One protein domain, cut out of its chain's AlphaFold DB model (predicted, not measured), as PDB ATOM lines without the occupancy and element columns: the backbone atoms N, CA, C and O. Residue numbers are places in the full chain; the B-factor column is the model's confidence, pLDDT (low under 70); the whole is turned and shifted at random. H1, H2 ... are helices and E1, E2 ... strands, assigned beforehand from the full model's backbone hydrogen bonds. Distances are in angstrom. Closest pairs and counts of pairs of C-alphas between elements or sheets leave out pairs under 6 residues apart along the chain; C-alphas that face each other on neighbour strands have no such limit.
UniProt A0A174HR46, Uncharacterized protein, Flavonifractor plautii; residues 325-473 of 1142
ATOM      1  N   ASN A 325     245.721 202.478 302.593       69.75
ATOM      2  CA  ASN A 325     246.194 203.768 302.111       69.75
ATOM      3  C   ASN A 325     246.453 203.712 300.594       69.75
ATOM      4  O   ASN A 325     247.248 202.904 300.113       69.75
ATOM      5  N   GLY A 326     245.788 204.570 299.822       68.00
ATOM      6  CA  GLY A 326     245.932 204.598 298.367       68.00
ATOM      7  C   GLY A 326     245.394 203.337 297.679       68.00
ATOM      8  O   GLY A 326     244.199 203.065 297.729       68.00
ATOM      9  N   THR A 327     246.266 202.604 296.978       67.38
ATOM     10  CA  THR A 327     245.894 201.419 296.171       67.38
ATOM     11  C   THR A 327     246.547 200.120 296.642       67.38
ATOM     12  O   THR A 327     246.259 199.066 296.080       67.38
ATOM     13  N   ASP A 328     247.405 200.176 297.667       76.19
ATOM     14  CA  ASP A 328     248.070 198.989 298.199       76.19
ATOM     15  C   ASP A 328     247.140 198.240 299.158       76.19
ATOM     16  O   ASP A 328     247.060 198.532 300.351       76.19
ATOM     17  N   SER A 329     246.436 197.243 298.627       77.88
ATOM     18  CA  SER A 329     245.537 196.395 299.407       77.88
ATOM     19  C   SER A 329     246.261 195.432 300.355       77.88
ATOM     20  O   SER A 329     245.588 194.642 301.008       77.88
ATOM     21  N   THR A 330     247.597 195.437 300.421       76.31
ATOM     22  CA  THR A 330     248.371 194.560 301.317       76.31
ATOM     23  C   THR A 330     248.722 195.220 302.654       76.31
ATOM     24  O   THR A 330     249.004 194.514 303.624       76.31
ATOM     25  N   THR A 331     248.623 196.552 302.742       83.62
ATOM     26  CA  THR A 331     248.877 197.344 303.958       83.62
ATOM     27  C   THR A 331     247.595 198.036 304.436       83.62
ATOM     28  O   THR A 331     247.312 199.181 304.055       83.62
ATOM     29  N   PRO A 332     246.764 197.354 305.239       90.75
ATOM     30  CA  PRO A 332     245.500 197.914 305.693       90.75
ATOM     31  C   PRO A 332     245.663 199.019 306.738       90.75
ATOM     32  O   PRO A 332     246.644 199.074 307.479       90.75
ATOM     33  N   LEU A 333     244.645 199.869 306.873       87.88
ATOM     34  CA  LEU A 333     244.536 200.757 308.032       87.88
ATOM     35  C   LEU A 333     244.149 199.952 309.291       87.88
ATOM     36  O   LEU A 333     243.384 198.992 309.178       87.88
ATOM     37  N   PRO A 334     244.577 200.356 310.502       88.62
ATOM     38  CA  PRO A 334     244.177 199.712 311.765       88.62
ATOM     39  C   PRO A 334     242.660 199.563 311.977       88.62
ATOM     40  O   PRO A 334     242.198 198.657 312.667       88.62
ATOM     41  N   ASN A 335     241.863 200.446 311.372       87.88
ATOM     42  CA  ASN A 335     240.402 200.446 311.445       87.88
ATOM     43  C   ASN A 335     239.720 199.745 310.245       87.88
ATOM     44  O   ASN A 335     238.529 199.985 310.000       87.88
ATOM     45  N   THR A 336     240.462 198.938 309.475       90.94
ATOM     46  CA  THR A 336     239.922 198.108 308.386       90.94
ATOM     47  C   THR A 336     239.013 197.009 308.919       90.94
ATOM     48  O   THR A 336     239.249 196.470 310.000       90.94
ATOM     49  N   ASP A 337     238.043 196.589 308.110       93.19
ATOM     50  CA  ASP A 337     237.444 195.271 308.292       93.19
ATOM     51  C   ASP A 337     238.373 194.222 307.678       93.19
ATOM     52  O   ASP A 337     239.015 194.480 306.651       93.19
ATOM     53  N   VAL A 338     238.417 193.039 308.288       94.69
ATOM     54  CA  VAL A 338     239.099 191.867 307.727       94.69
ATOM     55  C   VAL A 338     238.046 190.853 307.309       94.69
ATOM     56  O   VAL A 338     237.205 190.448 308.113       94.69
ATOM     57  N   ARG A 339     238.063 190.449 306.040       95.88
ATOM     58  CA  ARG A 339     237.145 189.453 305.479       95.88
ATOM     59  C   ARG A 339     237.907 188.161 305.245       95.88
ATOM     60  O   ARG A 339     238.857 188.158 304.471       95.88
ATOM     61  N   LEU A 340     237.476 187.072 305.873       96.88
ATOM     62  CA  LEU A 340     237.943 185.727 305.553       96.88
ATOM     63  C   LEU A 340     236.936 185.084 304.600       96.88
ATOM     64  O   LEU A 340     235.801 184.800 304.985       96.88
ATOM     65  N   VAL A 341     237.338 184.912 303.345       96.44
ATOM     66  CA  VAL A 341     236.501 184.399 302.258       96.44
ATOM     67  C   VAL A 341     236.817 182.923 302.069       96.44
ATOM     68  O   VAL A 341     237.913 182.574 301.635       96.44
ATOM     69  N   PHE A 342     235.865 182.055 302.401       95.88
ATOM     70  CA  PHE A 342     235.991 180.621 302.162       95.88
ATOM     71  C   PHE A 342     235.591 180.289 300.720       95.88
ATOM     72  O   PHE A 342     234.789 180.999 300.119       95.88
ATOM     73  N   SER A 343     236.138 179.224 300.134       92.25
ATOM     74  CA  SER A 343     235.838 178.847 298.742       92.25
ATOM     75  C   SER A 343     234.387 178.434 298.499       92.25
ATOM     76  O   SER A 343     233.965 178.430 297.345       92.25
ATOM     77  N   GLU A 344     233.642 178.129 299.562       90.50
ATOM     78  CA  GLU A 344     232.299 177.541 299.543       90.50
ATOM     79  C   GLU A 344     231.565 177.739 300.890       90.50
ATOM     80  O   GLU A 344     232.035 178.462 301.782       90.50
ATOM     81  N   GLY A 345     230.384 177.132 301.032       91.00
ATOM     82  CA  GLY A 345     229.607 177.077 302.268       91.00
ATOM     83  C   GLY A 345     230.317 176.261 303.349       91.00
ATOM     84  O   GLY A 345     230.751 175.141 303.097       91.00
ATOM     85  N   ILE A 346     230.421 176.803 304.569       94.12
ATOM     86  CA  ILE A 346     231.100 176.116 305.677       94.12
ATOM     87  C   ILE A 346     230.181 175.830 306.866       94.12
ATOM     88  O   ILE A 346     229.211 176.541 307.152       94.12
ATOM     89  N   GLN A 347     230.544 174.790 307.607       94.19
ATOM     90  CA  GLN A 347     229.893 174.363 308.837       94.19
ATOM     91  C   GLN A 347     230.915 173.955 309.900       94.19
ATOM     92  O   GLN A 347     232.082 173.687 309.610       94.19
ATOM     93  N   ASP A 348     230.457 173.874 311.147       94.69
ATOM     94  CA  ASP A 348     231.231 173.249 312.218       94.69
ATOM     95  C   ASP A 348     231.386 171.744 311.968       94.69
ATOM     96  O   ASP A 348     230.396 171.025 311.816       94.69
ATOM     97  N   ALA A 349     232.624 171.252 311.973       93.00
ATOM     98  CA  ALA A 349     232.936 169.860 311.654       93.00
ATOM     99  C   ALA A 349     232.417 168.860 312.708       93.00
ATOM    100  O   ALA A 349     232.182 167.693 312.396       93.00
ATOM    101  N   GLY A 350     232.236 169.290 313.964       89.94
ATOM    102  CA  GLY A 350     231.768 168.421 315.048       89.94
ATOM    103  C   GLY A 350     230.247 168.266 315.097       89.94
ATOM    104  O   GLY A 350     229.732 167.178 315.354       89.94
ATOM    105  N   THR A 351     229.519 169.354 314.858       91.19
ATOM    106  CA  THR A 351     228.057 169.437 315.004       91.19
ATOM    107  C   THR A 351     227.313 169.483 313.673       91.19
ATOM    108  O   THR A 351     226.105 169.247 313.659       91.19
ATOM    109  N   ASN A 352     228.008 169.716 312.554       91.44
ATOM    110  CA  ASN A 352     227.426 169.986 311.230       91.44
ATOM    111  C   ASN A 352     226.503 171.215 311.223       91.44
ATOM    112  O   ASN A 352     225.519 171.275 310.488       91.44
ATOM    113  N   GLN A 353     226.768 172.183 312.102       92.50
ATOM    114  CA  GLN A 353     226.007 173.423 312.136       92.50
ATOM    115  C   GLN A 353     226.531 174.361 311.046       92.50
ATOM    116  O   GLN A 353     227.642 174.879 311.166       92.50
ATOM    117  N   ASN A 354     225.720 174.609 310.011       92.44
ATOM    118  CA  ASN A 354     226.009 175.627 308.998       92.44
ATOM    119  C   ASN A 354     226.186 176.997 309.669       92.44
ATOM    120  O   ASN A 354     225.367 177.407 310.506       92.44
ATOM    121  N   LEU A 355     227.278 177.680 309.318       93.12
ATOM    122  CA  LEU A 355     227.719 178.889 310.003       93.12
ATOM    123  C   LEU A 355     226.850 180.107 309.663       93.12
ATOM    124  O   LEU A 355     226.524 180.903 310.547       93.12
ATOM    125  N   TYR A 356     226.423 180.224 308.405       91.88
ATOM    126  CA  TYR A 356     225.552 181.303 307.948       91.88
ATOM    127  C   TYR A 356     224.130 181.160 308.507       91.88
ATOM    128  O   TYR A 356     223.562 182.134 309.002       91.88
ATOM    129  N   GLU A 357     223.579 179.944 308.542       90.88
ATOM    130  CA  GLU A 357     222.282 179.688 309.184       90.88
ATOM    131  C   GLU A 357     222.302 180.014 310.681       90.88
ATOM    132  O   GLU A 357     221.348 180.587 311.217       90.88
ATOM    133  N   LEU A 358     223.392 179.661 311.376       93.88
ATOM    134  CA  LEU A 358     223.558 180.004 312.786       93.88
ATOM    135  C   LEU A 358     223.591 181.524 312.974       93.88
ATOM    136  O   LEU A 358     222.914 182.038 313.864       93.88
ATOM    137  N   TYR A 359     224.313 182.249 312.117       94.38
ATOM    138  CA  TYR A 359     224.319 183.712 312.128       94.38
ATOM    139  C   TYR A 359     222.922 184.303 311.896       94.38
ATOM    140  O   TYR A 359     222.510 185.186 312.645       94.38
ATOM    141  N   GLN A 360     222.144 183.781 310.939       92.31
ATOM    142  CA  GLN A 360     220.764 184.229 310.713       92.31
ATOM    143  C   GLN A 360     219.872 184.006 311.944       92.31
ATOM    144  O   GLN A 360     219.096 184.890 312.311       92.31
ATOM    145  N   LYS A 361     220.006 182.861 312.626       92.44
ATOM    146  CA  LYS A 361     219.278 182.580 313.876       92.44
ATOM    147  C   LYS A 361     219.666 183.534 315.005       92.44
ATOM    148  O   LYS A 361     218.783 183.964 315.753       92.44
ATOM    149  N   VAL A 362     220.952 183.877 315.111       92.12
ATOM    150  CA  VAL A 362     221.465 184.871 316.067       92.12
ATOM    151  C   VAL A 362     220.925 186.268 315.744       92.12
ATOM    152  O   VAL A 362     220.418 186.942 316.638       92.12
ATOM    153  N   ALA A 363     220.947 186.681 314.476       89.69
ATOM    154  CA  ALA A 363     220.405 187.966 314.027       89.69
ATOM    155  C   ALA A 363     218.884 188.078 314.253       89.69
ATOM    156  O   ALA A 363     218.388 189.150 314.591       89.69
ATOM    157  N   ALA A 364     218.149 186.968 314.130       90.31
ATOM    158  CA  ALA A 364     216.719 186.884 314.431       90.31
ATOM    159  C   ALA A 364     216.396 186.785 315.939       90.31
ATOM    160  O   ALA A 364     215.224 186.741 316.310       90.31
ATOM    161  N   GLY A 365     217.406 186.708 316.815       89.75
ATOM    162  CA  GLY A 365     217.230 186.581 318.267       89.75
ATOM    163  C   GLY A 365     216.762 185.199 318.743       89.75
ATOM    164  O   GLY A 365     216.364 185.051 319.896       89.75
ATOM    165  N   THR A 366     216.802 184.185 317.875       92.81
ATOM    166  CA  THR A 366     216.400 182.802 318.205       92.81
ATOM    167  C   THR A 366     217.526 181.979 318.837       92.81
ATOM    168  O   THR A 366     217.259 180.972 319.487       92.81
ATOM    169  N   GLU A 367     218.777 182.419 318.683       92.12
ATOM    170  CA  GLU A 367     219.977 181.819 319.278       92.12
ATOM    171  C   GLU A 367     220.864 182.920 319.893       92.12
ATOM    172  O   GLU A 367     220.892 184.043 319.380       92.12
ATOM    173  N   PRO A 368     221.606 182.651 320.984       92.81
ATOM    174  CA  PRO A 368     222.457 183.654 321.620       92.81
ATOM    175  C   PRO A 368     223.748 183.907 320.823       92.81
ATOM    176  O   PRO A 368     224.378 182.969 320.330       92.81
ATOM    177  N   LYS A 369     224.213 185.169 320.789       90.56
ATOM    178  CA  LYS A 369     225.483 185.575 320.140       90.56
ATOM    179  C   LYS A 369     226.691 184.742 320.593       90.56
ATOM    180  O   LYS A 369     227.546 184.397 319.780       90.56
ATOM    181  N   SER A 370     226.730 184.358 321.870       91.88
ATOM    182  CA  SER A 370     227.818 183.572 322.462       91.88
ATOM    183  C   SER A 370     228.014 182.195 321.817       91.88
ATOM    184  O   SER A 370     229.125 181.668 321.853       91.88
ATOM    185  N   LYS A 371     226.973 181.620 321.196       93.19
ATOM    186  CA  LYS A 371     227.051 180.329 320.497       93.19
ATOM    187  C   LYS A 371     227.880 180.435 319.218       93.19
ATOM    188  O   LYS A 371     228.803 179.646 319.029       93.19
ATOM    189  N   LEU A 372     227.599 181.441 318.385       94.06
ATOM    190  CA  LEU A 372     228.397 181.733 317.190       94.06
ATOM    191  C   LEU A 372     229.820 182.151 317.576       94.06
ATOM    192  O   LEU A 372     230.786 181.614 317.040       94.06
ATOM    193  N   ALA A 373     229.952 183.043 318.560       94.06
ATOM    194  CA  ALA A 373     231.251 183.497 319.044       94.06
ATOM    195  C   ALA A 373     232.111 182.347 319.602       94.06
ATOM    196  O   ALA A 373     233.325 182.351 319.438       94.06
ATOM    197  N   GLY A 374     231.498 181.356 320.259       94.06
ATOM    198  CA  GLY A 374     232.169 180.143 320.733       94.06
ATOM    199  C   GLY A 374     232.773 179.318 319.600       94.06
ATOM    200  O   GLY A 374     233.953 178.988 319.656       94.06
ATOM    201  N   LEU A 375     231.987 179.055 318.554       94.38
ATOM    202  CA  LEU A 375     232.432 178.309 317.375       94.38
ATOM    203  C   LEU A 375     233.576 179.039 316.658       94.38
ATOM    204  O   LEU A 375     234.612 178.439 316.376       94.38
ATOM    205  N   LEU A 376     233.423 180.345 316.417       95.75
ATOM    206  CA  LEU A 376     234.459 181.156 315.771       95.75
ATOM    207  C   LEU A 376     235.744 181.196 316.600       95.75
ATOM    208  O   LEU A 376     236.819 180.982 316.056       95.75
ATOM    209  N   ARG A 377     235.635 181.369 317.922       94.69
ATOM    210  CA  ARG A 377     236.784 181.335 318.832       94.69
ATOM    211  C   ARG A 377     237.525 180.005 318.774       94.69
ATOM    212  O   ARG A 377     238.744 180.001 318.889       94.69
ATOM    213  N   ASP A 378     236.824 178.885 318.633       93.69
ATOM    214  CA  ASP A 378     237.441 177.555 318.579       93.69
ATOM    215  C   ASP A 378     238.055 177.225 317.214       93.69
ATOM    216  O   ASP A 378     238.888 176.322 317.143       93.69
ATOM    217  N   SER A 379     237.648 177.929 316.155       95.38
ATOM    218  CA  SER A 379     237.994 177.618 314.762       95.38
ATOM    219  C   SER A 379     238.935 178.623 314.101       95.38
ATOM    220  O   SER A 379     239.711 178.226 313.238       95.38
ATOM    221  N   ILE A 380     238.892 179.897 314.488       97.19
ATOM    222  CA  ILE A 380     239.651 180.990 313.878       97.19
ATOM    223  C   ILE A 380     240.395 181.723 314.989       97.19
ATOM    224  O   ILE A 380     239.783 182.170 315.953       97.19
ATOM    225  N   LYS A 381     241.717 181.850 314.861       96.56
ATOM    226  CA  LYS A 381     242.598 182.537 315.812       96.56
ATOM    227  C   LYS A 381     243.284 183.713 315.134       96.56
ATOM    228  O   LYS A 381     243.649 183.623 313.967       96.56
ATOM    229  N   LEU A 382     243.494 184.794 315.876       96.75
ATOM    230  CA  LEU A 382     244.298 185.936 315.444       96.75
ATOM    231  C   LEU A 382     245.570 185.994 316.294       96.75
ATOM    232  O   LEU A 382     245.512 185.893 317.523       96.75
ATOM    233  N   TYR A 383     246.710 186.149 315.634       95.56
ATOM    234  CA  TYR A 383     248.022 186.280 316.258       95.56
ATOM    235  C   TYR A 383     248.631 187.637 315.919       95.56
ATOM    236  O   TYR A 383     248.458 188.132 314.806       95.56
ATOM    237  N   GLN A 384     249.364 188.208 316.871       93.62
ATOM    238  CA  GLN A 384     250.199 189.392 316.679       93.62
ATOM    239  C   GLN A 384     251.670 188.976 316.676       93.62
ATOM    240  O   GLN A 384     252.135 188.278 317.581       93.62
ATOM    241  N   ASP A 385     252.398 189.408 315.652       89.88
ATOM    242  CA  ASP A 385     253.844 189.252 315.544       89.88
ATOM    243  C   ASP A 385     254.526 190.525 316.053       89.88
ATOM    244  O   ASP A 385     254.362 191.608 315.490       89.88
ATOM    245  N   THR A 386     255.272 190.397 317.147       78.56
ATOM    246  CA  THR A 386     255.970 191.510 317.800       78.56
ATOM    247  C   THR A 386     257.406 191.681 317.299       78.56
ATOM    248  O   THR A 386     258.127 192.540 317.806       78.56
ATOM    249  N   GLY A 387     257.868 190.847 316.357       71.12
ATOM    250  CA  GLY A 387     259.240 190.853 315.836       71.12
ATOM    251  C   GLY A 387     260.308 190.341 316.816       71.12
ATOM    252  O   GLY A 387     261.404 189.979 316.394       71.12
ATOM    253  N   ASN A 388     259.984 190.243 318.110       58.75
ATOM    254  CA  ASN A 388     260.862 189.787 319.185       58.75
ATOM    255  C   ASN A 388     260.272 188.543 319.869       58.75
ATOM    256  O   ASN A 388     259.683 188.626 320.946       58.75
ATOM    257  N   GLY A 389     260.454 187.373 319.248       69.31
ATOM    258  CA  GLY A 389     259.994 186.079 319.770       69.31
ATOM    259  C   GLY A 389     258.871 185.441 318.943       69.31
ATOM    260  O   GLY A 389     258.589 185.895 317.837       69.31
ATOM    261  N   PRO A 390     258.264 184.337 319.426       79.69
ATOM    262  CA  PRO A 390     257.131 183.712 318.748       79.69
ATOM    263  C   PRO A 390     255.897 184.620 318.806       79.69
ATOM    264  O   PRO A 390     255.645 185.256 319.829       79.69
ATOM    265  N   ALA A 391     255.111 184.638 317.728       87.88
ATOM    266  CA  ALA A 391     253.855 185.379 317.681       87.88
ATOM    267  C   ALA A 391     252.912 184.940 318.810       87.88
ATOM    268  O   ALA A 391     252.790 183.751 319.121       87.88
ATOM    269  N   THR A 392     252.231 185.903 319.419       92.44
ATOM    270  CA  THR A 392     251.315 185.667 320.539       92.44
ATOM    271  C   THR A 392     249.875 185.751 320.065       92.44
ATOM    272  O   THR A 392     249.535 186.644 319.285       92.44
ATOM    273  N   GLN A 393     249.018 184.843 320.536       94.06
ATOM    274  CA  GLN A 393     247.585 184.941 320.269       94.06
ATOM    275  C   GLN A 393     247.054 186.230 320.900       94.06
ATOM    276  O   GLN A 393     247.376 186.531 322.050       94.06
ATOM    277  N   VAL A 394     246.258 186.986 320.148       94.25
ATOM    278  CA  VAL A 394     245.717 188.255 320.634       94.25
ATOM    279  C   VAL A 394     244.648 188.039 321.706       94.25
ATOM    280  O   VAL A 394     244.037 186.968 321.792       94.25
ATOM    281  N   VAL A 395     244.406 189.073 322.510       94.12
ATOM    282  CA  VAL A 395     243.442 189.032 323.613       94.12
ATOM    283  C   VAL A 395     242.008 189.111 323.072       94.12
ATOM    284  O   VAL A 395     241.678 189.998 322.277       94.12
ATOM    285  N   ASP A 396     241.161 188.173 323.497       93.94
ATOM    286  CA  ASP A 396     239.723 188.165 323.209       93.94
ATOM    287  C   ASP A 396     238.989 189.102 324.181       93.94
ATOM    288  O   ASP A 396     239.243 189.077 325.384       93.94
ATOM    289  N   TYR A 397     238.026 189.872 323.673       91.75
ATOM    290  CA  TYR A 397     237.113 190.709 324.460       91.75
ATOM    291  C   TYR A 397     236.431 189.973 325.620       91.75
ATOM    292  O   TYR A 397     236.115 190.565 326.654       91.75
ATOM    293  N   LYS A 398     236.190 188.668 325.468       90.94
ATOM    294  CA  LYS A 398     235.650 187.832 326.546       90.94
ATOM    295  C   LYS A 398     236.588 187.753 327.759       90.94
ATOM    296  O   LYS A 398     236.091 187.633 328.880       90.94
ATOM    297  N   ASP A 399     237.898 187.767 327.529       91.50
ATOM    298  CA  ASP A 399     238.916 187.540 328.555       91.50
ATOM    299  C   ASP A 399     239.357 188.855 329.222       91.50
ATOM    300  O   ASP A 399     239.521 188.886 330.442       91.50
ATOM    301  N   ASP A 400     239.469 189.945 328.457       90.62
ATOM    302  CA  ASP A 400     239.755 191.297 328.957       90.62
ATOM    303  C   ASP A 400     238.965 192.327 328.139       90.62
ATOM    304  O   ASP A 400     239.137 192.423 326.931       90.62
ATOM    305  N   LYS A 401     238.082 193.096 328.782       86.81
ATOM    306  CA  LYS A 401     237.222 194.070 328.087       86.81
ATOM    307  C   LYS A 401     237.900 195.409 327.829       86.81
ATOM    308  O   LYS A 401     237.425 196.147 326.964       86.81
ATOM    309  N   ASP A 402     238.957 195.712 328.571       82.00
ATOM    310  CA  ASP A 402     239.654 196.993 328.507       82.00
ATOM    311  C   ASP A 402     240.841 196.911 327.532       82.00
ATOM    312  O   ASP A 402     241.149 197.893 326.861       82.00
ATOM    313  N   ASN A 403     241.452 195.729 327.380       84.50
ATOM    314  CA  ASN A 403     242.621 195.507 326.523       84.50
ATOM    315  C   ASN A 403     242.439 194.333 325.539       84.50
ATOM    316  O   ASN A 403     243.207 193.369 325.528       84.50
ATOM    317  N   TRP A 404     241.400 194.406 324.708       91.50
ATOM    318  CA  TRP A 404     241.096 193.394 323.694       91.50
ATOM    319  C   TRP A 404     241.558 193.791 322.291       91.50
ATOM    320  O   TRP A 404     241.615 194.971 321.942       91.50
ATOM    321  N   THR A 405     241.800 192.784 321.450       92.81
ATOM    322  CA  THR A 405     242.108 192.954 320.020       92.81
ATOM    323  C   THR A 405     241.064 192.302 319.121       92.81
ATOM    324  O   THR A 405     240.800 192.816 318.038       92.81
ATOM    325  N   ILE A 406     240.452 191.190 319.549       95.50
ATOM    326  CA  ILE A 406     239.404 190.488 318.793       95.50
ATOM    327  C   ILE A 406     238.133 190.297 319.626       95.50
ATOM    328  O   ILE A 406     238.197 189.945 320.800       95.50
ATOM    329  N   ASN A 407     236.969 190.510 319.017       95.00
ATOM    330  CA  ASN A 407     235.664 190.270 319.624       95.00
ATOM    331  C   ASN A 407     234.791 189.429 318.683       95.00
ATOM    332  O   ASN A 407     234.183 189.934 317.739       95.00
ATOM    333  N   TYR A 408     234.690 188.134 318.980       95.56
ATOM    334  CA  TYR A 408     233.907 187.194 318.175       95.56
ATOM    335  C   TYR A 408     232.387 187.420 318.252       95.56
ATOM    336  O   TYR A 408     231.661 186.912 317.399       95.56
ATOM    337  N   GLU A 409     231.874 188.160 319.243       93.00
ATOM    338  CA  GLU A 409     230.430 188.427 319.382       93.00
ATOM    339  C   GLU A 409     229.897 189.435 318.354       93.00
ATOM    340  O   GLU A 409     228.687 189.485 318.109       93.00
ATOM    341  N   ASN A 410     230.799 190.204 317.740       93.94
ATOM    342  CA  ASN A 410     230.494 191.230 316.743       93.94
ATOM    343  C   ASN A 410     230.860 190.806 315.309       93.94
ATOM    344  O   ASN A 410     230.764 191.601 314.375       93.94
ATOM    345  N   VAL A 411     231.260 189.546 315.109       95.06
ATOM    346  CA  VAL A 411     231.552 189.002 313.777       95.06
ATOM    347  C   VAL A 411     230.275 188.894 312.947       95.06
ATOM    348  O   VAL A 411     229.219 188.471 313.426       95.06
ATOM    349  N   VAL A 412     230.388 189.248 311.670       94.62
ATOM    350  CA  VAL A 412     229.295 189.206 310.697       94.62
ATOM    351  C   VAL A 412     229.572 188.102 309.684       94.62
ATOM    352  O   VAL A 412     230.629 188.091 309.059       94.62
ATOM    353  N   ILE A 413     228.617 187.190 309.484       95.12
ATOM    354  CA  ILE A 413     228.725 186.129 308.473       95.12
ATOM    355  C   ILE A 413     227.866 186.501 307.267       95.12
ATOM    356  O   ILE A 413     226.672 186.778 307.404       95.12
ATOM    357  N   LYS A 414     228.465 186.495 306.078       92.50
ATOM    358  CA  LYS A 414     227.773 186.722 304.805       92.50
ATOM    359  C   LYS A 414     227.850 185.479 303.927       92.50
ATOM    360  O   LYS A 414     228.762 184.668 304.078       92.50
ATOM    361  N   GLN A 415     226.904 185.376 302.998       86.69
ATOM    362  CA  GLN A 415     226.936 184.401 301.916       86.69
ATOM    363  C   GLN A 415     227.024 185.157 300.588       86.69
ATOM    364  O   GLN A 415     226.167 185.991 300.298       86.69
ATOM    365  N   GLU A 416     228.085 184.915 299.823       86.88
ATOM    366  CA  GLU A 416     228.379 185.599 298.558       86.88
ATOM    367  C   GLU A 416     228.700 184.540 297.497       86.88
ATOM    368  O   GLU A 416     229.681 183.819 297.631       86.88
ATOM    369  N   ASP A 417     227.857 184.387 296.472       77.94
ATOM    370  CA  ASP A 417     228.025 183.380 295.405       77.94
ATOM    371  C   ASP A 417     228.245 181.935 295.911       77.94
ATOM    372  O   ASP A 417     229.089 181.202 295.395       77.94
ATOM    373  N   GLY A 418     227.508 181.519 296.948       76.12
ATOM    374  CA  GLY A 418     227.666 180.198 297.578       76.12
ATOM    375  C   GLY A 418     228.884 180.077 298.507       76.12
ATOM    376  O   GLY A 418     229.124 179.017 299.071       76.12
ATOM    377  N   LYS A 419     229.644 181.158 298.710       89.25
ATOM    378  CA  LYS A 419     230.791 181.217 299.625       89.25
ATOM    379  C   LYS A 419     230.399 181.786 300.969       89.25
ATOM    380  O   LYS A 419     229.636 182.749 301.037       89.25
ATOM    381  N   THR A 420     230.983 181.258 302.039       93.56
ATOM    382  CA  THR A 420     230.887 181.897 303.354       93.56
ATOM    383  C   THR A 420     231.972 182.955 303.506       93.56
ATOM    384  O   THR A 420     233.156 182.666 303.345       93.56
ATOM    385  N   VAL A 421     231.580 184.176 303.867       96.44
ATOM    386  CA  VAL A 421     232.510 185.259 304.201       96.44
ATOM    387  C   VAL A 421     232.361 185.614 305.674       96.44
ATOM    388  O   VAL A 421     231.317 186.111 306.102       96.44
ATOM    389  N   VAL A 422     233.416 185.375 306.448       97.12
ATOM    390  CA  VAL A 422     233.503 185.754 307.861       97.12
ATOM    391  C   VAL A 422     234.124 187.142 307.936       97.12
ATOM    392  O   VAL A 422     235.309 187.320 307.664       97.12
ATOM    393  N   VAL A 423     233.318 188.144 308.264       96.75
ATOM    394  CA  VAL A 423     233.752 189.538 308.360       96.75
ATOM    395  C   VAL A 423     234.004 189.883 309.816       96.75
ATOM    396  O   VAL A 423     233.117 189.743 310.658       96.75
ATOM    397  N   PHE A 424     235.198 190.391 310.086       96.19
ATOM    398  CA  PHE A 424     235.591 190.979 311.352       96.19
ATOM    399  C   PHE A 424     235.609 192.512 311.206       96.19
ATOM    400  O   PHE A 424     236.586 193.051 310.679       96.19
ATOM    401  N   PRO A 425     234.536 193.222 311.614       94.06
ATOM    402  CA  PRO A 425     234.481 194.680 311.546       94.06
ATOM    403  C   PRO A 425     235.616 195.381 312.298       94.06
ATOM    404  O   PRO A 425     235.892 195.055 313.455       94.06
ATOM    405  N   GLY A 426     236.235 196.376 311.665       89.25
ATOM    406  CA  GLY A 426     237.278 197.212 312.261       89.25
ATOM    407  C   GLY A 426     236.730 198.229 313.258       89.25
ATOM    408  O   GLY A 426     235.578 198.653 313.167       89.25
ATOM    409  N   SER A 427     237.563 198.643 314.219       74.56
ATOM    410  CA  SER A 427     237.073 199.396 315.376       74.56
ATOM    411  C   SER A 427     236.498 200.765 315.065       74.56
ATOM    412  O   SER A 427     235.443 201.044 315.604       74.56
ATOM    413  N   GLY A 428     237.114 201.603 314.225       62.00
ATOM    414  CA  GLY A 428     236.542 202.867 313.712       62.00
ATOM    415  C   GLY A 428     235.744 203.758 314.693       62.00
ATOM    416  O   GLY A 428     234.883 204.503 314.239       62.00
ATOM    417  N   GLY A 429     235.943 203.637 316.012       57.75
ATOM    418  CA  GLY A 429     235.098 204.241 317.053       57.75
ATOM    419  C   GLY A 429     233.699 203.622 317.277       57.75
ATOM    420  O   GLY A 429     232.915 204.178 318.043       57.75
ATOM    421  N   SER A 430     233.351 202.499 316.641       64.19
ATOM    422  CA  SER A 430     232.039 201.840 316.742       64.19
ATOM    423  C   SER A 430     231.953 200.842 317.904       64.19
ATOM    424  O   SER A 430     232.878 200.071 318.154       64.19
ATOM    425  N   ALA A 431     230.791 200.785 318.563       71.56
ATOM    426  CA  ALA A 431     230.473 199.759 319.564       71.56
ATOM    427  C   ALA A 431     230.348 198.340 318.964       71.56
ATOM    428  O   ALA A 431     230.468 197.349 319.685       71.56
ATOM    429  N   ASP A 432     230.151 198.240 317.646       83.19
ATOM    430  CA  ASP A 432     229.977 196.977 316.911       83.19
ATOM    431  C   ASP A 432     231.296 196.439 316.322       83.19
ATOM    432  O   ASP A 432     231.302 195.587 315.434       83.19
ATOM    433  N   ALA A 433     232.436 196.931 316.805       89.81
ATOM    434  CA  ALA A 433     233.761 196.485 316.396       89.81
ATOM    435  C   ALA A 433     234.022 195.013 316.755       89.81
ATOM    436  O   ALA A 433     233.776 194.596 317.891       89.81
ATOM    437  N   ALA A 434     234.594 194.248 315.824       93.12
ATOM    438  CA  ALA A 434     235.153 192.920 316.088       93.12
ATOM    439  C   ALA A 434     236.687 192.916 316.140       93.12
ATOM    440  O   ALA A 434     237.260 191.950 316.637       93.12
ATOM    441  N   LEU A 435     237.352 193.969 315.654       93.81
ATOM    442  CA  LEU A 435     238.805 194.118 315.688       93.81
ATOM    443  C   LEU A 435     239.231 195.482 316.213       93.81
ATOM    444  O   LEU A 435     238.791 196.520 315.722       93.81
ATOM    445  N   ASN A 436     240.171 195.469 317.150       89.94
ATOM    446  CA  ASN A 436     240.850 196.644 317.679       89.94
ATOM    447  C   ASN A 436     242.358 196.508 317.429       89.94
ATOM    448  O   ASN A 436     243.136 196.234 318.340       89.94
ATOM    449  N   LEU A 437     242.748 196.600 316.154       90.56
ATOM    450  CA  LEU A 437     244.141 196.457 315.732       90.56
ATOM    451  C   LEU A 437     244.954 197.686 316.150       90.56
ATOM    452  O   LEU A 437     244.473 198.817 316.062       90.56
ATOM    453  N   GLN A 438     246.198 197.458 316.564       88.75
ATOM    454  CA  GLN A 438     247.145 198.524 316.876       88.75
ATOM    455  C   GLN A 438     247.733 199.114 315.596       88.75
ATOM    456  O   GLN A 438     247.829 198.442 314.567       88.75
ATOM    457  N   SER A 439     248.141 200.375 315.673       88.25
ATOM    458  CA  SER A 439     248.818 201.077 314.587       88.25
ATOM    459  C   SER A 439     250.257 200.583 314.400       88.25
ATOM    460  O   SER A 439     250.997 200.462 315.373       88.25
ATOM    461  N   GLY A 440     250.656 200.267 313.162       84.81
ATOM    462  CA  GLY A 440     251.996 199.753 312.840       84.81
ATOM    463  C   GLY A 440     252.268 198.295 313.239       84.81
ATOM    464  O   GLY A 440     253.395 197.824 313.095       84.81
ATOM    465  N   ALA A 441     251.277 197.570 313.761       88.19
ATOM    466  CA  ALA A 441     251.449 196.204 314.250       88.19
ATOM    467  C   ALA A 441     251.217 195.156 313.149       88.19
ATOM    468  O   ALA A 441     250.449 195.367 312.209       88.19
ATOM    469  N   THR A 442     251.882 194.002 313.278       92.00
ATOM    470  CA  THR A 442     251.782 192.892 312.318       92.00
ATOM    471  C   THR A 442     250.915 191.766 312.872       92.00
ATOM    472  O   THR A 442     251.122 191.324 314.001       92.00
ATOM    473  N   TYR A 443     249.974 191.273 312.069       94.19
ATOM    474  CA  TYR A 443     249.005 190.247 312.452       94.19
ATOM    475  C   TYR A 443     248.867 189.154 311.388       94.19
ATOM    476  O   TYR A 443     249.217 189.357 310.226       94.19
ATOM    477  N   TYR A 444     248.325 187.999 311.776       94.81
ATOM    478  CA  TYR A 444     247.828 186.982 310.845       94.81
ATOM    479  C   TYR A 444     246.716 186.138 311.477       94.81
ATOM    480  O   TYR A 444     246.683 185.935 312.695       94.81
ATOM    481  N   PHE A 445     245.820 185.619 310.637       96.81
ATOM    482  CA  PHE A 445     244.791 184.671 311.054       96.81
ATOM    483  C   PHE A 445     245.246 183.225 310.860       96.81
ATOM    484  O   PHE A 445     245.991 182.894 309.937       96.81
ATOM    485  N   GLU A 446     244.746 182.347 311.716       96.56
ATOM    486  CA  GLU A 446     244.971 180.914 311.651       96.56
ATOM    487  C   GLU A 446     243.649 180.163 311.817       96.56
ATOM    488  O   GLU A 446     242.885 180.422 312.745       96.56
ATOM    489  N   ILE A 447     243.383 179.229 310.906       96.94
ATOM    490  CA  ILE A 447     242.253 178.308 310.980       96.94
ATOM    491  C   ILE A 447     242.715 177.024 311.665       96.94
ATOM    492  O   ILE A 447     243.681 176.388 311.232       96.94
ATOM    493  N   GLU A 448     242.018 176.636 312.729       96.06
ATOM    494  CA  GLU A 448     242.317 175.440 313.513       96.06
ATOM    495  C   GLU A 448     241.901 174.158 312.784       96.06
ATOM    496  O   GLU A 448     240.807 174.049 312.219       96.06
ATOM    497  N   ALA A 449     242.770 173.145 312.840       94.44
ATOM    498  CA  ALA A 449     242.511 171.861 312.197       94.44
ATOM    499  C   ALA A 449     241.289 171.160 312.800       94.44
ATOM    500  O   ALA A 449     241.134 171.082 314.021       94.44
ATOM    501  N   GLY A 450     240.462 170.557 311.946       93.06
ATOM    502  CA  GLY A 450     239.369 169.702 312.403       93.06
ATOM    503  C   GLY A 450     238.127 170.445 312.901       93.06
ATOM    504  O   GLY A 450     237.256 169.810 313.491       93.06
ATOM    505  N   LYS A 451     238.056 171.771 312.727       94.62
ATOM    506  CA  LYS A 451     236.967 172.614 313.251       94.62
ATOM    507  C   LYS A 451     235.971 173.065 312.192       94.62
ATOM    508  O   LYS A 451     234.783 173.147 312.482       94.62
ATOM    509  N   ILE A 452     236.441 173.318 310.977       96.00
ATOM    510  CA  ILE A 452     235.619 173.770 309.853       96.00
ATOM    511  C   ILE A 452     235.575 172.663 308.798       96.00
ATOM    512  O   ILE A 452     236.597 172.037 308.520       96.00
ATOM    513  N   ALA A 453     234.401 172.419 308.225       95.31
ATOM    514  CA  ALA A 453     234.197 171.542 307.075       95.31
ATOM    515  C   ALA A 453     233.297 172.231 306.039       95.31
ATOM    516  O   ALA A 453     232.585 173.178 306.384       95.31
ATOM    517  N   ASP A 454     233.306 171.753 304.796       92.94
ATOM    518  CA  ASP A 454     232.294 172.152 303.807       92.94
ATOM    519  C   ASP A 454     230.887 171.660 304.187       92.94
ATOM    520  O   ASP A 454     230.721 170.809 305.066       92.94
ATOM    521  N   THR A 455     229.862 172.180 303.510       90.88
ATOM    522  CA  THR A 455     228.453 171.773 303.665       90.88
ATOM    523  C   THR A 455     228.038 170.592 302.783       90.88
ATOM    524  O   THR A 455     226.860 170.227 302.780       90.88
ATOM    525  N   SER A 456     228.971 169.975 302.053       89.56
ATOM    526  CA  SER A 456     228.695 168.837 301.175       89.56
ATOM    527  C   SER A 456     228.290 167.583 301.965       89.56
ATOM    528  O   SER A 456     228.439 167.493 303.185       89.56
ATOM    529  N   GLU A 457     227.808 166.554 301.261       84.44
ATOM    530  CA  GLU A 457     227.509 165.249 301.874       84.44
ATOM    531  C   GLU A 457     228.765 164.570 302.454       84.44
ATOM    532  O   GLU A 457     228.673 163.828 303.434       84.44
ATOM    533  N   SER A 458     229.934 164.826 301.848       87.94
ATOM    534  CA  SER A 458     231.232 164.287 302.276       87.94
ATOM    535  C   SER A 458     231.781 165.012 303.506       87.94
ATOM    536  O   SER A 458     232.504 164.391 304.287       87.94
ATOM    537  N   LYS A 459     231.414 166.289 303.700       91.94
ATOM    538  CA  LYS A 459     231.830 167.134 304.829       91.94
ATOM    539  C   LYS A 459     233.348 167.196 304.946       91.94
ATOM    540  O   LYS A 459     233.912 166.822 305.980       91.94
ATOM    541  N   ASN A 460     234.027 167.587 303.871       93.19
ATOM    542  CA  ASN A 460     235.480 167.535 303.841       93.19
ATOM    543  C   ASN A 460     236.039 168.544 304.856       93.19
ATOM    544  O   ASN A 460     235.785 169.749 304.802       93.19
ATOM    545  N   VAL A 461     236.767 168.021 305.844       95.19
ATOM    546  CA  VAL A 461     237.226 168.785 307.008       95.19
ATOM    547  C   VAL A 461     238.541 169.495 306.692       95.19
ATOM    548  O   VAL A 461     239.482 168.879 306.186       95.19
ATOM    549  N   MET A 462     238.638 170.777 307.042       95.50
ATOM    550  CA  MET A 462     239.847 171.576 306.857       95.50
ATOM    551  C   MET A 462     240.983 171.136 307.792       95.50
ATOM    552  O   MET A 462     240.791 170.853 308.982       95.50
ATOM    553  N   GLY A 463     242.201 171.131 307.244       93.31
ATOM    554  CA  GLY A 463     243.433 171.093 308.028       93.31
ATOM    555  C   GLY A 463     243.745 172.445 308.678       93.31
ATOM    556  O   GLY A 463     242.978 173.399 308.568       93.31
ATOM    557  N   LYS A 464     244.899 172.535 309.344       95.44
ATOM    558  CA  LYS A 464     245.397 173.799 309.894       95.44
ATOM    559  C   LYS A 464     245.860 174.712 308.754       95.44
ATOM    560  O   LYS A 464     246.663 174.269 307.934       95.44
ATOM    561  N   VAL A 465     245.393 175.960 308.719       96.50
ATOM    562  CA  VAL A 465     245.754 176.941 307.675       96.50
ATOM    563  C   VAL A 465     246.207 178.244 308.322       96.50
ATOM    564  O   VAL A 465     245.441 178.859 309.055       96.50
ATOM    565  N   THR A 466     247.429 178.684 308.031       95.75
ATOM    566  CA  THR A 466     247.948 179.998 308.441       95.75
ATOM    567  C   THR A 466     247.853 180.951 307.252       95.75
ATOM    568  O   THR A 466     248.386 180.638 306.189       95.75
ATOM    569  N   LEU A 467     247.160 182.079 307.416       95.38
ATOM    570  CA  LEU A 467     247.034 183.105 306.378       95.38
ATOM    571  C   LEU A 467     248.244 184.046 306.364       95.38
ATOM    572  O   LEU A 467     249.032 184.088 307.312       95.38
ATOM    573  N   ASP A 468     248.384 184.803 305.275       93.69
ATOM    574  CA  ASP A 468     249.488 185.742 305.094       93.69
ATOM    575  C   ASP A 468     249.505 186.824 306.183       93.69
ATOM    576  O   ASP A 468     248.470 187.345 306.612       93.69
ATOM    577  N   LYS A 469     250.713 187.194 306.616       93.00
ATOM    578  CA  LYS A 469     250.899 188.300 307.560       93.00
ATOM    579  C   LYS A 469     250.543 189.626 306.901       93.00
ATOM    580  O   LYS A 469     250.887 189.855 305.744       93.00
ATOM    581  N   PHE A 470     249.930 190.517 307.666       92.00
ATOM    582  CA  PHE A 470     249.671 191.893 307.258       92.00
ATOM    583  C   PHE A 470     250.111 192.862 308.351       92.00
ATOM    584  O   PHE A 470     249.963 192.577 309.541       92.00
ATOM    585  N   THR A 471     250.642 194.012 307.945       90.81
ATOM    586  CA  THR A 471     251.060 195.083 308.854       90.81
ATOM    587  C   THR A 471     250.129 196.264 308.668       90.81
ATOM    588  O   THR A 471     249.917 196.722 307.543       90.81
ATOM    589  N   THR A 472     249.543 196.742 309.762       90.25
ATOM    590  CA  THR A 472     248.699 197.932 309.712       90.25
ATOM    591  C   THR A 472     249.555 199.169 309.465       90.25
ATOM    592  O   THR A 472     250.680 199.276 309.951       90.25
ATOM    593  N   VAL A 473     249.035 200.126 308.702       87.50
ATOM    594  CA  VAL A 473     249.716 201.409 308.490       87.50
ATOM    595  C   VAL A 473     249.864 202.124 309.838       87.50
ATOM    596  O   VAL A 473     248.927 202.140 310.637       87.50
TER     597      VAL A 473
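What this domain is: This is residues 325 to 473 of the 1142 residues of an uncharacterized protein of Flavonifractor plautii (UniProt A0A174HR46). With little regular structure, loops join three small antiparallel sheets: H1 covers E1-E5-E4 at E4, E2-E7 sits beside helical hairpin H1-H2, and E3-E6 extends from H2. The compact printed part has 149 residues, 54 in named elements, ordered E1-E2-H1-H2-E3-E4-E5-E6-E7, class mixed; radius of gyration of the C-alphas 15.3 A, spans 43 by 31 by 31 A.

Where its parts are: E1 is residues 338-342, from C-alpha 338 at (239.099, 191.867, 307.727); E5 is 419-424; E4 412-416; H1 355-363; H2 369-379; E3 380-385; E6 442-447, 17.5 A long; E2 346-348; E7 452-454, to C-alpha 454 at (232.294, 172.152, 303.807).

How they stand to each other: E5 neighbours E1, N 340 and O 422 2.8 A apart, and its hairpin partner E4. H1 is on this sheet, over E4, C-alphas 356 and 413 closest at 5.8 A. H1 and H2 touch at a shallow tilt of 24 degrees, opposite ways, C-alphas 362 and 369 closest at 5.8 A. Both helices have every O i to N i+4 pair within hydrogen-bond range.

The domain as a whole: The printed part has no cut; links E3-E4 and E5-E6 are long; residues 325-327, 388-389 and 428-430 have pLDDT under 70.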